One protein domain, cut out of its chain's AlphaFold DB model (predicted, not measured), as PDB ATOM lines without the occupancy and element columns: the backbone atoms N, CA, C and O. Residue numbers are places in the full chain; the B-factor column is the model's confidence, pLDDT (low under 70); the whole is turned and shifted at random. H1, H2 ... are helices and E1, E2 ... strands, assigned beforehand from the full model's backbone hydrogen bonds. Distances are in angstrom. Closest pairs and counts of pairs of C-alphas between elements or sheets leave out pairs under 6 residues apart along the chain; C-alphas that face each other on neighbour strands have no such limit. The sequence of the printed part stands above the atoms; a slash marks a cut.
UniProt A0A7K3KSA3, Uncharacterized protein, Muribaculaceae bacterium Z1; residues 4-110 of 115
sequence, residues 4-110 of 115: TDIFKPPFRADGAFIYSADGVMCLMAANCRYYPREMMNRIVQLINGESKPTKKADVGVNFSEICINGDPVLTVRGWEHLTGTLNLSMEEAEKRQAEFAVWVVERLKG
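Overview. This is residues 4 to 110 of the 115 residues of an uncharacterized protein of Muribaculaceae bacterium Z1 (UniProt A0A7K3KSA3). A strongly twisted, curling sheet of six strands is covered on one face by two helices, H1 over the side of E1 and E2 and the long H3 over the side of E4, E5 and E6. The small helix H2 packs on the first part of H3 and only grazes the sheet. The 107 printed residues hold, in order, E1 E2 E3 H1 E4 E5 E6 H2 H3, of mixed class, in two layers, H1 and H3 on one face of the sheet E1 E2 E3 E6 E5 E4, which is all antiparallel. The whole is compact, with a radius of gyration of the C-alphas of 13.1 A, and spans 39 by 27 by 24 A.

Along the chain. E1, residues 12 to 14, begins at C-alpha (289.015, 207.093, 257.347). E2 is residues 17 to 19, E3 25 to 29, H1 37 to 47 (15.5 A), E4 59 to 62, E5 65 to 68, E6 71 to 76 (14.7 A) and H2 79 to 85. H3, residues 90 to 109, is 28.7 A long and ends at C-alpha (293.214, 201.259, 239.740).

Arrangement. E1 E2 E3 and E4 E5 E6 are meanders, each strand the antiparallel neighbour and hairpin partner of the one before. Within hydrogen-bond range are N 12 and O 19 (2.9 A), N 18 and O 27 (2.9 A), N 75 and O 28 (2.8 A), N 66 and O 74 (2.8 A) and N 62 and O 65 (2.8 A). H1 is 8.4 A over the sheet, over E2, only just slantwise at 32 degrees on the local plane. H3, with residues 104 to 108, touches H1, about perpendicular at 82 degrees; C-alphas 47 and 107 are closest, 5.1 A. With residues 90 to 97 it touches H2 at a steep tilt of 56 degrees, opposite ways; C-alphas 82 and 93 are closest, 5.6 A. In H1, H2 and H3 every O i to N i+4 pair is within range.

Size, cuts and confidence. C-alphas 55 and 87 are farthest apart, 39.8 A. The printed part has no cut; the link H1 to E4 is long, and no printed residue is under 70 in pLDDT.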
ATOM      1  N   THR A   4     280.832 212.362 245.531       93.38
ATOM      2  CA  THR A   4     281.755 212.922 246.533       93.38
ATOM      3  C   THR A   4     281.164 214.064 247.359       93.38
ATOM      4  O   THR A   4     281.772 214.463 248.346       93.38
ATOM      5  N   ASP A   5     280.013 214.616 246.963       94.81
ATOM      6  CA  ASP A   5     279.258 215.554 247.803       94.81
ATOM      7  C   ASP A   5     278.423 214.794 248.852       94.81
ATOM      8  O   ASP A   5     278.058 215.377 249.866       94.81
ATOM      9  N   ILE A   6     278.141 213.504 248.605       95.94
ATOM     10  CA  ILE A   6     277.410 212.597 249.502       95.94
ATOM     11  C   ILE A   6     278.387 211.840 250.408       95.94
ATOM     12  O   ILE A   6     278.286 211.881 251.625       95.94
ATOM     13  N   PHE A   7     279.353 211.143 249.809       96.88
ATOM     14  CA  PHE A   7     280.400 210.416 250.519       96.88
ATOM     15  C   PHE A   7     281.684 211.231 250.441       96.88
ATOM     16  O   PHE A   7     282.506 211.070 249.534       96.88
ATOM     17  N   LYS A   8     281.809 212.177 251.369       96.56
ATOM     18  CA  LYS A   8     282.824 213.223 251.296       96.56
ATOM     19  C   LYS A   8     284.222 212.728 251.703       96.56
ATOM     20  O   LYS A   8     284.361 212.182 252.796       96.56
ATOM     21  N   PRO A   9     285.280 212.950 250.901       95.44
ATOM     22  CA  PRO A   9     286.659 212.750 251.350       95.44
ATOM     23  C   PRO A   9     287.116 213.859 252.334       95.44
ATOM     24  O   PRO A   9     286.522 214.941 252.349       95.44
ATOM     25  N   PRO A  10     288.195 213.653 253.117       97.50
ATOM     26  CA  PRO A  10     288.983 212.425 253.201       97.50
ATOM     27  C   PRO A  10     288.230 211.314 253.933       97.50
ATOM     28  O   PRO A  10     287.466 211.554 254.867       97.50
ATOM     29  N   PHE A  11     288.468 210.085 253.499       98.19
ATOM     30  CA  PHE A  11     287.946 208.882 254.124       98.19
ATOM     31  C   PHE A  11     288.857 208.426 255.263       98.19
ATOM     32  O   PHE A  11     290.063 208.683 255.252       98.19
ATOM     33  N   ARG A  12     288.286 207.706 256.230       98.06
ATOM     34  CA  ARG A  12     289.015 207.093 257.347       98.06
ATOM     35  C   ARG A  12     288.571 205.653 257.566       98.06
ATOM     36  O   ARG A  12     287.378 205.365 257.502       98.06
ATOM     37  N   ALA A  13     289.516 204.770 257.869       97.50
ATOM     38  CA  ALA A  13     289.213 203.411 258.302       97.50
ATOM     39  C   ALA A  13     289.021 203.379 259.822       97.50
ATOM     40  O   ALA A  13     289.752 204.033 260.565       97.50
ATOM     41  N   ASP A  14     288.060 202.587 260.274       96.06
ATOM     42  CA  ASP A  14     287.862 202.229 261.674       96.06
ATOM     43  C   ASP A  14     287.432 200.760 261.739       96.06
ATOM     44  O   ASP A  14     286.310 200.385 261.384       96.06
ATOM     45  N   GLY A  15     288.388 199.899 262.092       94.75
ATOM     46  CA  GLY A  15     288.224 198.453 261.996       94.75
ATOM     47  C   GLY A  15     287.896 198.012 260.565       94.75
ATOM     48  O   GLY A  15     288.650 198.289 259.632       94.75
ATOM     49  N   ALA A  16     286.783 197.291 260.416       96.44
ATOM     50  CA  ALA A  16     286.301 196.769 259.138       96.44
ATOM     51  C   ALA A  16     285.562 197.817 258.297       96.44
ATOM     52  O   ALA A  16     285.101 197.500 257.207       96.44
ATOM     53  N   PHE A  17     285.389 199.037 258.798       97.31
ATOM     54  CA  PHE A  17     284.520 200.042 258.197       97.31
ATOM     55  C   PHE A  17     285.333 201.223 257.680       97.31
ATOM     56  O   PHE A  17     286.387 201.552 258.223       97.31
ATOM     57  N   ILE A  18     284.828 201.882 256.640       98.25
ATOM     58  CA  ILE A  18     285.377 203.138 256.134       98.25
ATOM     59  C   ILE A  18     284.272 204.185 256.155       98.25
ATOM     60  O   ILE A  18     283.157 203.951 255.674       98.25
ATOM     61  N   TYR A  19     284.610 205.339 256.713       98.50
ATOM     62  CA  TYR A  19     283.722 206.476 256.877       98.50
ATOM     63  C   TYR A  19     284.197 207.648 256.024       98.50
ATOM     64  O   TYR A  19     285.403 207.863 255.881       98.50
ATOM     65  N   SER A  20     283.250 208.419 255.502       98.19
ATOM     66  CA  SER A  20     283.491 209.743 254.931       98.19
ATOM     67  C   SER A  20     283.847 210.774 256.011       98.19
ATOM     68  O   SER A  20     283.729 210.529 257.217       98.19
ATOM     69  N   ALA A  21     284.272 211.958 255.571       97.69
ATOM     70  CA  ALA A  21     284.672 213.080 256.415       97.69
ATOM     71  C   ALA A  21     283.547 213.603 257.324       97.69
ATOM     72  O   ALA A  21     283.816 214.122 258.403       97.69
ATOM     73  N   ASP A  22     282.293 213.459 256.901       95.75
ATOM     74  CA  ASP A  22     281.087 213.805 257.661       95.75
ATOM     75  C   ASP A  22     280.532 212.635 258.493       95.75
ATOM     76  O   ASP A  22     279.491 212.760 259.132       95.75
ATOM     77  N   GLY A  23     281.252 211.510 258.548       96.88
ATOM     78  CA  GLY A  23     280.939 210.393 259.435       96.88
ATOM     79  C   GLY A  23     279.954 209.370 258.871       96.88
ATOM     80  O   GLY A  23     279.523 208.491 259.615       96.88
ATOM     81  N   VAL A  24     279.625 209.422 257.579       97.56
ATOM     82  CA  VAL A  24     278.780 208.409 256.932       97.56
ATOM     83  C   VAL A  24     279.598 207.147 256.653       97.56
ATOM     84  O   VAL A  24     280.639 207.197 255.998       97.56
ATOM     85  N   MET A  25     279.134 205.985 257.124       97.44
ATOM     86  CA  MET A  25     279.747 204.696 256.782       97.44
ATOM     87  C   MET A  25     279.470 204.372 255.310       97.44
ATOM     88  O   MET A  25     278.345 204.029 254.939       97.44
ATOM     89  N   CYS A  26     280.498 204.463 254.470       97.12
ATOM     90  CA  CYS A  26     280.358 204.361 253.019       97.12
ATOM     91  C   CYS A  26     280.932 203.058 252.445       97.12
ATOM     92  O   CYS A  26     280.480 202.609 251.393       97.12
ATOM     93  N   LEU A  27     281.881 202.410 253.132       97.56
ATOM     94  CA  LEU A  27     282.406 201.093 252.749       97.56
ATOM     95  C   LEU A  27     282.603 200.206 253.981       97.56
ATOM     96  O   LEU A  27     282.741 200.679 255.110       97.56
ATOM     97  N   MET A  28     282.659 198.904 253.743       97.00
ATOM     98  CA  MET A  28     282.943 197.883 254.745       97.00
ATOM     99  C   MET A  28     283.796 196.783 254.110       97.00
ATOM    100  O   MET A  28     283.627 196.507 252.929       97.00
ATOM    101  N   ALA A  29     284.682 196.132 254.859       97.06
ATOM    102  CA  ALA A  29     285.381 194.939 254.398       97.06
ATOM    103  C   ALA A  29     284.370 193.833 254.056       97.06
ATOM    104  O   ALA A  29     283.510 193.514 254.882       97.06
ATOM    105  N   ALA A  30     284.502 193.216 252.879       94.25
ATOM    106  CA  ALA A  30     283.611 192.132 252.455       94.25
ATOM    107  C   ALA A  30     283.648 190.949 253.446       94.25
ATOM    108  O   ALA A  30     282.618 190.371 253.788       94.25
ATOM    109  N   ASN A  31     284.827 190.657 254.014       91.56
ATOM    110  CA  ASN A  31     284.990 189.712 255.117       91.56
ATOM    111  C   ASN A  31     285.320 190.427 256.438       91.56
ATOM    112  O   ASN A  31     286.478 190.620 256.802       91.56
ATOM    113  N   CYS A  32     284.288 190.766 257.213       86.75
ATOM    114  CA  CYS A  32     284.446 191.423 258.517       86.75
ATOM    115  C   CYS A  32     285.105 190.551 259.604       86.75
ATOM    116  O   CYS A  32     285.462 191.074 260.655       86.75
ATOM    117  N   ARG A  33     285.263 189.235 259.398       83.69
ATOM    118  CA  ARG A  33     285.998 188.365 260.338       83.69
ATOM    119  C   ARG A  33     287.497 188.356 260.053       83.69
ATOM    120  O   ARG A  33     288.286 188.196 260.976       83.69
ATOM    121  N   TYR A  34     287.868 188.545 258.789       85.81
ATOM    122  CA  TYR A  34     289.244 188.487 258.314       85.81
ATOM    123  C   TYR A  34     289.530 189.669 257.388       85.81
ATOM    124  O   TYR A  34     289.471 189.550 256.167       85.81
ATOM    125  N   TYR A  35     289.863 190.810 257.989       85.94
ATOM    126  CA  TYR A  35     290.304 192.010 257.284       85.94
ATOM    127  C   TYR A  35     291.633 192.486 257.895       85.94
ATOM    128  O   TYR A  35     291.681 192.907 259.054       85.94
ATOM    129  N   PRO A  36     292.758 192.414 257.167       89.56
ATOM    130  CA  PRO A  36     293.998 192.989 257.664       89.56
ATOM    131  C   PRO A  36     293.836 194.506 257.829       89.56
ATOM    132  O   PRO A  36     293.470 195.202 256.884       89.56
ATOM    133  N   ARG A  37     294.129 195.053 259.017       91.56
ATOM    134  CA  ARG A  37     294.048 196.509 259.265       91.56
ATOM    135  C   ARG A  37     294.904 197.303 258.273       91.56
ATOM    136  O   ARG A  37     294.494 198.359 257.804       91.56
ATOM    137  N   GLU A  38     296.069 196.770 257.924       92.94
ATOM    138  CA  GLU A  38     296.967 197.362 256.929       92.94
ATOM    139  C   GLU A  38     296.321 197.457 255.545       92.94
ATOM    140  O   GLU A  38     296.487 198.469 254.872       92.94
ATOM    141  N   MET A  39     295.523 196.461 255.145       93.19
ATOM    142  CA  MET A  39     294.764 196.498 253.894       93.19
ATOM    143  C   MET A  39     293.734 197.631 253.916       93.19
ATOM    144  O   MET A  39     293.663 198.403 252.965       93.19
ATOM    145  N   MET A  40     292.978 197.780 255.009       96.31
ATOM    146  CA  MET A  40     291.981 198.853 255.144       96.31
ATOM    147  C   MET A  40     292.629 200.242 255.106       96.31
ATOM    148  O   MET A  40     292.180 201.119 254.369       96.31
ATOM    149  N   ASN A  41     293.731 200.426 255.836       95.62
ATOM    150  CA  ASN A  41     294.502 201.670 255.810       95.62
ATOM    151  C   ASN A  41     295.065 201.949 254.414       95.62
ATOM    152  O   ASN A  41     295.024 203.083 253.939       95.62
ATOM    153  N   ARG A  42     295.557 200.910 253.733       94.75
ATOM    154  CA  ARG A  42     296.078 201.028 252.374       94.75
ATOM    155  C   ARG A  42     294.995 201.458 251.391       94.75
ATOM    156  O   ARG A  42     295.243 202.341 250.578       94.75
ATOM    157  N   ILE A  43     293.809 200.864 251.477       95.56
ATOM    158  CA  ILE A  43     292.644 201.250 250.676       95.56
ATOM    159  C   ILE A  43     292.326 202.727 250.898       95.56
ATOM    160  O   ILE A  43     292.214 203.460 249.920       95.56
ATOM    161  N   VAL A  44     292.257 203.181 252.155       97.31
ATOM    162  CA  VAL A  44     291.991 204.589 252.493       97.31
ATOM    163  C   VAL A  44     293.016 205.536 251.867       97.31
ATOM    164  O   VAL A  44     292.624 206.500 251.214       97.31
ATOM    165  N   GLN A  45     294.311 205.227 251.975       96.56
ATOM    166  CA  GLN A  45     295.367 206.029 251.343       96.56
ATOM    167  C   GLN A  45     295.180 206.142 249.824       96.56
ATOM    168  O   GLN A  45     295.368 207.213 249.251       96.56
ATOM    169  N   LEU A  46     294.814 205.042 249.157       95.31
ATOM    170  CA  LEU A  46     294.591 205.029 247.708       95.31
ATOM    171  C   LEU A  46     293.363 205.863 247.318       95.31
ATOM    172  O   LEU A  46     293.448 206.694 246.414       95.31
ATOM    173  N   ILE A  47     292.230 205.689 248.008       96.25
ATOM    174  CA  ILE A  47     290.988 206.411 247.680       96.25
ATOM    175  C   ILE A  47     291.051 207.900 248.033       96.25
ATOM    176  O   ILE A  47     290.420 208.707 247.352       96.25
ATOM    177  N   ASN A  48     291.863 208.281 249.022       96.75
ATOM    178  CA  ASN A  48     292.168 209.681 249.327       96.75
ATOM    179  C   ASN A  48     293.197 210.301 248.366       96.75
ATOM    180  O   ASN A  48     293.397 211.513 248.399       96.75
ATOM    181  N   GLY A  49     293.858 209.504 247.520       94.25
ATOM    182  CA  GLY A  49     294.940 209.975 246.652       94.25
ATOM    183  C   GLY A  49     296.261 210.253 247.384       94.25
ATOM    184  O   GLY A  49     297.165 210.845 246.803       94.25
ATOM    185  N   GLU A  50     296.401 209.808 248.635       94.50
ATOM    186  CA  GLU A  50     297.634 209.908 249.436       94.50
ATOM    187  C   GLU A  50     298.717 208.938 248.943       94.50
ATOM    188  O   GLU A  50     299.901 209.089 249.241       94.50
ATOM    189  N   SER A  51     298.318 207.921 248.179       91.81
ATOM    190  CA  SER A  51     299.227 207.004 247.512       91.81
ATOM    191  C   SER A  51     298.669 206.548 246.169       91.81
ATOM    192  O   SER A  51     297.465 206.544 245.941       91.81
ATOM    193  N   LYS A  52     299.565 206.062 245.303       88.88
ATOM    194  CA  LYS A  52     299.217 205.356 244.065       88.88
ATOM    195  C   LYS A  52     299.363 203.832 244.224       88.88
ATOM    196  O   LYS A  52     300.172 203.395 245.056       88.88
ATOM    197  N   PRO A  53     298.602 203.013 243.477       87.56
ATOM    198  CA  PRO A  53     298.808 201.567 243.421       87.56
ATOM    199  C   PRO A  53     300.206 201.237 242.891       87.56
ATOM    200  O   PRO A  53     300.719 201.914 242.005       87.56
ATOM    201  N   THR A  54     300.841 200.197 243.431       84.06
ATOM    202  CA  THR A  54     302.205 199.796 243.030       84.06
ATOM    203  C   THR A  54     302.224 198.801 241.872       84.06
ATOM    204  O   THR A  54     303.265 198.581 241.261       84.06
ATOM    205  N   LYS A  55     301.083 198.173 241.578       81.69
ATOM    206  CA  LYS A  55     300.894 197.191 240.509       81.69
ATOM    207  C   LYS A  55     299.524 197.412 239.882       81.69
ATOM    208  O   LYS A  55     298.589 197.789 240.587       81.69
ATOM    209  N   LYS A  56     299.399 197.129 238.582       81.75
ATOM    210  CA  LYS A  56     298.085 197.014 237.942       81.75
ATOM    211  C   LYS A  56     297.395 195.775 238.516       81.75
ATOM    212  O   LYS A  56     297.920 194.673 238.391       81.75
ATOM    213  N   ALA A  57     296.264 195.983 239.178       83.94
ATOM    214  CA  ALA A  57     295.363 194.927 239.614       83.94
ATOM    215  C   ALA A  57     294.075 195.018 238.794       83.94
ATOM    216  O   ALA A  57     293.689 196.113 238.371       83.94
ATOM    217  N   ASP A  58     293.415 193.885 238.576       90.75
ATOM    218  CA  ASP A  58     292.074 193.904 238.008       90.75
ATOM    219  C   ASP A  58     291.095 194.319 239.106       90.75
ATOM    220  O   ASP A  58     290.883 193.583 240.063       90.75
ATOM    221  N   VAL A  59     290.561 195.534 239.025       93.62
ATOM    222  CA  VAL A  59     289.612 196.051 240.017       93.62
ATOM    223  C   VAL A  59     288.256 196.228 239.347       93.62
ATOM    224  O   VAL A  59     288.152 196.854 238.288       93.62
ATOM    225  N   GLY A  60     287.205 195.701 239.958       93.94
ATOM    226  CA  GLY A  60     285.865 195.720 239.382       93.94
ATOM    227  C   GLY A  60     284.776 195.831 240.434       93.94
ATOM    228  O   GLY A  60     285.045 195.790 241.633       93.94
ATOM    229  N   VAL A  61     283.542 195.971 239.959       93.56
ATOM    230  CA  VAL A  61     282.339 195.927 240.794       93.56
ATOM    231  C   VAL A  61     281.548 194.678 240.422       93.56
ATOM    232  O   VAL A  61     281.305 194.434 239.241       93.56
ATOM    233  N   ASN A  62     281.138 193.905 241.423       89.12
ATOM    234  CA  ASN A  62     280.194 192.805 241.287       89.12
ATOM    235  C   ASN A  62     279.038 193.032 242.269       89.12
ATOM    236  O   ASN A  62     279.221 192.962 243.482       89.12
ATOM    237  N   PHE A  63     277.848 193.346 241.756       82.81
ATOM    238  CA  PHE A  63     276.712 193.814 242.559       82.81
ATOM    239  C   PHE A  63     277.076 195.016 243.452       82.81
ATOM    240  O   PHE A  63     277.340 196.101 242.944       82.81
ATOM    241  N   SER A  64     277.081 194.832 244.774       83.81
ATOM    242  CA  SER A  64     277.436 195.861 245.763       83.81
ATOM    243  C   SER A  64     278.862 195.706 246.295       83.81
ATOM    244  O   SER A  64     279.251 196.396 247.237       83.81
ATOM    245  N   GLU A  65     279.647 194.804 245.708       93.75
ATOM    246  CA  GLU A  65     281.003 194.494 246.134       93.75
ATOM    247  C   GLU A  65     282.033 195.036 245.149       93.75
ATOM    248  O   GLU A  65     281.856 194.998 243.933       93.75
ATOM    249  N   ILE A  66     283.134 195.533 245.694       96.44
ATOM    250  CA  ILE A  66     284.326 195.913 244.954       96.44
ATOM    251  C   ILE A  66     285.311 194.760 245.080       96.44
ATOM    252  O   ILE A  66     285.722 194.398 246.190       96.44
ATOM    253  N   CYS A  67     285.694 194.211 243.934       95.50
ATOM    254  CA  CYS A  67     286.586 193.069 243.838       95.50
ATOM    255  C   CYS A  67     287.971 193.491 243.350       95.50
ATOM    256  O   CYS A  67     288.096 194.382 242.506       95.50
ATOM    257  N   ILE A  68     289.006 192.816 243.847       92.25
ATOM    258  CA  ILE A  68     290.388 192.931 243.369       92.25
ATOM    259  C   ILE A  68     290.839 191.539 242.928       92.25
ATOM    260  O   ILE A  68     290.844 190.608 243.723       92.25
ATOM    261  N   ASN A  69     291.219 191.396 241.659       90.44
ATOM    262  CA  ASN A  69     291.550 190.132 240.995       90.44
ATOM    263  C   ASN A  69     290.451 189.063 241.145       90.44
ATOM    264  O   ASN A  69     290.743 187.881 241.292       90.44
ATOM    265  N   GLY A  70     289.186 189.491 241.128       89.69
ATOM    266  CA  GLY A  70     288.018 188.624 241.306       89.69
ATOM    267  C   GLY A  70     287.598 188.390 242.761       89.69
ATOM    268  O   GLY A  70     286.444 188.031 242.986       89.69
ATOM    269  N   ASP A  71     288.459 188.672 243.742       91.88
ATOM    270  CA  ASP A  71     288.142 188.486 245.161       91.88
ATOM    271  C   ASP A  71     287.397 189.705 245.732       91.88
ATOM    272  O   ASP A  71     287.896 190.828 245.598       91.88
ATOM    273  N   PRO A  72     286.239 189.536 246.400       94.00
ATOM    274  CA  PRO A  72     285.550 190.631 247.078       94.00
ATOM    275  C   PRO A  72     286.390 191.201 248.223       94.00
ATOM    276  O   PRO A  72     286.765 190.490 249.157       94.00
ATOM    277  N   VAL A  73     286.661 192.507 248.182       95.25
ATOM    278  CA  VAL A  73     287.462 193.199 249.206       95.25
ATOM    279  C   VAL A  73     286.609 194.169 250.012       95.25
ATOM    280  O   VAL A  73     286.740 194.237 251.236       95.25
ATOM    281  N   LEU A  74     285.707 194.899 249.353       97.25
ATOM    282  CA  LEU A  74     284.834 195.875 250.001       97.25
ATOM    283  C   LEU A  74     283.381 195.669 249.585       97.25
ATOM    284  O   LEU A  74     283.106 195.308 248.451       97.25
ATOM    285  N   THR A  75     282.458 196.001 250.475       96.88
ATOM    286  CA  THR A  75     281.034 196.171 250.189       96.88
ATOM    287  C   THR A  75     280.683 197.651 250.299       96.88
ATOM    288  O   THR A  75     281.072 198.319 251.263       96.88
ATOM    289  N   VAL A  76     279.922 198.164 249.337       97.06
ATOM    290  CA  VAL A  76     279.404 199.534 249.344       97.06
ATOM    291  C   VAL A  76     278.268 199.665 250.360       97.06
ATOM    292  O   VAL A  76     277.354 198.841 250.416       97.06
ATOM    293  N   ARG A  77     278.338 200.700 251.203       96.25
ATOM    294  CA  ARG A  77     277.379 200.997 252.282       96.25
ATOM    295  C   ARG A  77     276.754 202.386 252.091       96.25
ATOM    296  O   ARG A  77     276.800 202.940 250.997       96.25
ATOM    297  N   GLY A  78     276.074 202.901 253.116       95.12
ATOM    298  CA  GLY A  78     275.427 204.217 253.088       95.12
ATOM    299  C   GLY A  78     273.950 204.226 252.681       95.12
ATOM    300  O   GLY A  78     273.374 205.303 252.579       95.12
ATOM    301  N   TRP A  79     273.313 203.063 252.490       95.88
ATOM    302  CA  TRP A  79     271.900 202.977 252.086       95.88
ATOM    303  C   TRP A  79     270.952 203.757 253.009       95.88
ATOM    304  O   TRP A  79     270.128 204.536 252.537       95.88
ATOM    305  N   GLU A  80     271.102 203.599 254.327       94.81
ATOM    306  CA  GLU A  80     270.286 204.305 255.327       94.81
ATOM    307  C   GLU A  80     270.501 205.823 255.289       94.81
ATOM    308  O   GLU A  80     269.564 206.594 255.490       94.81
ATOM    309  N   HIS A  81     271.715 206.279 254.971       97.12
ATOM    310  CA  HIS A  81     271.983 207.703 254.798       97.12
ATOM    311  C   HIS A  81     271.288 208.246 253.541       97.12
ATOM    312  O   HIS A  81     270.598 209.264 253.604       97.12
ATOM    313  N   LEU A  82     271.403 207.533 252.418       97.19
ATOM    314  CA  LEU A  82     270.789 207.916 251.143       97.19
ATOM    315  C   LEU A  82     269.256 207.958 251.226       97.19
ATOM    316  O   LEU A  82     268.636 208.931 250.804       97.19
ATOM    317  N   THR A  83     268.646 206.915 251.785       97.25
ATOM    318  CA  THR A  83     267.182 206.767 251.811       97.25
ATOM    319  C   THR A  83     266.534 207.435 253.021       97.25
ATOM    320  O   THR A  83     265.421 207.930 252.904       97.25
ATOM    321  N   GLY A  84     267.218 207.496 254.167       96.31
ATOM    322  CA  GLY A  84     266.672 208.056 255.407       96.31
ATOM    323  C   GLY A  84     267.076 209.506 255.672       96.31
ATOM    324  O   GLY A  84     266.238 210.319 256.045       96.31
ATOM    325  N   THR A  85     268.353 209.861 255.486       96.38
ATOM    326  CA  THR A  85     268.823 211.235 255.758       96.38
ATOM    327  C   THR A  85     268.572 212.153 254.567       96.38
ATOM    328  O   THR A  85     268.035 213.248 254.727       96.38
ATOM    329  N   LEU A  86     268.935 211.705 253.363       96.25
ATOM    330  CA  LEU A  86     268.770 212.485 252.134       96.25
ATOM    331  C   LEU A  86     267.397 212.293 251.471       96.25
ATOM    332  O   LEU A  86     267.081 213.025 250.536       96.25
ATOM    333  N   ASN A  87     266.582 211.350 251.962       97.44
ATOM    334  CA  ASN A  87     265.248 211.029 251.439       97.44
ATOM    335  C   ASN A  87     265.224 210.774 249.922       97.44
ATOM    336  O   ASN A  87     264.282 211.162 249.228       97.44
ATOM    337  N   LEU A  88     266.275 210.147 249.385       97.19
ATOM    338  CA  LEU A  88     266.317 209.771 247.974       97.19
ATOM    339  C   LEU A  88     265.346 208.616 247.705       97.19
ATOM    340  O   LEU A  88     265.117 207.762 248.567       97.19
ATOM    341  N   SER A  89     264.804 208.558 246.485       97.81
ATOM    342  CA  SER A  89     264.083 207.369 246.029       97.81
ATOM    343  C   SER A  89     265.023 206.160 246.002       97.81
ATOM    344  O   SER A  89     266.240 206.315 245.896       97.81
ATOM    345  N   MET A  90     264.465 204.947 246.065       96.75
ATOM    346  CA  MET A  90     265.265 203.717 245.982       96.75
ATOM    347  C   MET A  90     266.119 203.681 244.708       96.75
ATOM    348  O   MET A  90     267.315 203.433 244.790       96.75
ATOM    349  N   GLU A  91     265.534 204.036 243.561       96.88
ATOM    350  CA  GLU A  91     266.237 204.102 242.272       96.88
ATOM    351  C   GLU A  91     267.420 205.085 242.301       96.88
ATOM    352  O   GLU A  91     268.526 204.766 241.862       96.88
ATOM    353  N   GLU A  92     267.219 206.282 242.858       96.75
ATOM    354  CA  GLU A  92     268.289 207.272 242.946       96.75
ATOM    355  C   GLU A  92     269.362 206.835 243.957       96.75
ATOM    356  O   GLU A  92     270.551 207.012 243.699       96.75
ATOM    357  N   ALA A  93     268.982 206.216 245.078       96.25
ATOM    358  CA  ALA A  93     269.926 205.679 246.056       96.25
ATOM    359  C   ALA A  93     270.805 204.564 245.458       96.25
ATOM    360  O   ALA A  93     272.028 204.607 245.616       96.25
ATOM    361  N   GLU A  94     270.218 203.619 244.718       94.94
ATOM    362  CA  GLU A  94     270.948 202.566 243.993       94.94
ATOM    363  C   GLU A  94     271.940 203.169 243.000       94.94
ATOM    364  O   GLU A  94     273.122 202.814 242.991       94.94
ATOM    365  N   LYS A  95     271.484 204.152 242.217       95.31
ATOM    366  CA  LYS A  95     272.336 204.872 241.272       95.31
ATOM    367  C   LYS A  95     273.515 205.549 241.970       95.31
ATOM    368  O   LYS A  95     274.645 205.432 241.498       95.31
ATOM    369  N   ARG A  96     273.298 206.217 243.111       95.69
ATOM    370  CA  ARG A  96     274.385 206.863 243.872       95.69
ATOM    371  C   ARG A  96     275.364 205.862 244.477       95.69
ATOM    372  O   ARG A  96     276.560 206.142 244.479       95.69
ATOM    373  N   GLN A  97     274.910 204.698 244.942       94.81
ATOM    374  CA  GLN A  97     275.827 203.647 245.394       94.81
ATOM    375  C   GLN A  97     276.659 203.073 244.243       94.81
ATOM    376  O   GLN A  97     277.863 202.885 244.408       94.81
ATOM    377  N   ALA A  98     276.055 202.843 243.075       94.38
ATOM    378  CA  ALA A  98     276.770 202.366 241.893       94.38
ATOM    379  C   ALA A  98     277.818 203.383 241.410       94.38
ATOM    380  O   ALA A  98     278.972 203.023 241.176       94.38
ATOM    381  N   GLU A  99     277.452 204.667 241.336       95.62
ATOM    382  CA  GLU A  99     278.385 205.759 241.024       95.62
ATOM    383  C   GLU A  99     279.544 205.817 242.032       95.62
ATOM    384  O   GLU A  99     280.695 206.025 241.645       95.62
ATOM    385  N   PHE A 100     279.264 205.593 243.321       96.56
ATOM    386  CA  PHE A 100     280.301 205.571 244.351       96.56
ATOM    387  C   PHE A 100     281.248 204.382 244.175       96.56
ATOM    388  O   PHE A 100     282.463 204.547 244.271       96.56
ATOM    389  N   ALA A 101     280.707 203.200 243.872       96.06
ATOM    390  CA  ALA A 101     281.492 201.998 243.615       96.06
ATOM    391  C   ALA A 101     282.483 202.221 242.464       96.06
ATOM    392  O   ALA A 101     283.674 201.949 242.610       96.06
ATOM    393  N   VAL A 102     282.002 202.782 241.347       94.62
ATOM    394  CA  VAL A 102     282.835 203.119 240.183       94.62
ATOM    395  C   VAL A 102     283.935 204.104 240.569       94.62
ATOM    396  O   VAL A 102     285.104 203.853 240.279       94.62
ATOM    397  N   TRP A 103     283.591 205.171 241.292       95.56
ATOM    398  CA  TRP A 103     284.568 206.159 241.750       95.56
ATOM    399  C   TRP A 103     285.675 205.528 242.614       95.56
ATOM    400  O   TRP A 103     286.857 205.818 242.426       95.56
ATOM    401  N   VAL A 104     285.321 204.622 243.532       96.19
ATOM    402  CA  VAL A 104     286.303 203.900 244.361       96.19
ATOM    403  C   VAL A 104     287.188 202.996 243.502       96.19
ATOM    404  O   VAL A 104     288.407 202.991 243.681       96.19
ATOM    405  N   VAL A 105     286.613 202.262 242.543       95.25
ATOM    406  CA  VAL A 105     287.373 201.407 241.616       95.25
ATOM    407  C   VAL A 105     288.406 202.213 240.833       95.25
ATOM    408  O   VAL A 105     289.558 201.791 240.743       95.25
ATOM    409  N   GLU A 106     288.038 203.381 240.307       92.69
ATOM    410  CA  GLU A 106     288.964 204.260 239.581       92.69
ATOM    411  C   GLU A 106     290.150 204.687 240.452       92.69
ATOM    412  O   GLU A 106     291.300 204.665 240.006       92.69
ATOM    413  N   ARG A 107     289.899 205.012 241.724       93.12
ATOM    414  CA  ARG A 107     290.972 205.338 242.672       93.12
ATOM    415  C   ARG A 107     291.885 204.150 242.952       93.12
ATOM    416  O   ARG A 107     293.103 204.312 242.986       93.12
ATOM    417  N   LEU A 108     291.313 202.959 243.119       93.56
ATOM    418  CA  LEU A 108     292.065 201.735 243.400       93.56
ATOM    419  C   LEU A 108     292.874 201.232 242.197       93.56
ATOM    420  O   LEU A 108     293.935 200.646 242.397       93.56
ATOM    421  N   LYS A 109     292.421 201.490 240.963       91.25
ATOM    422  CA  LYS A 109     293.214 201.259 239.740       91.25
ATOM    423  C   LYS A 109     294.379 202.237 239.605       91.25
ATOM    424  O   LYS A 109     295.385 201.901 238.980       91.25
ATOM    425  N   GLY A 110     294.258 203.404 240.237       80.25
ATOM    426  CA  GLY A 110     295.112 204.555 240.001       80.25
ATOM    427  C   GLY A 110     294.611 205.277 238.758       80.25
ATOM    428  O   GLY A 110     294.531 204.684 237.685       80.25
TER     429      GLY A 110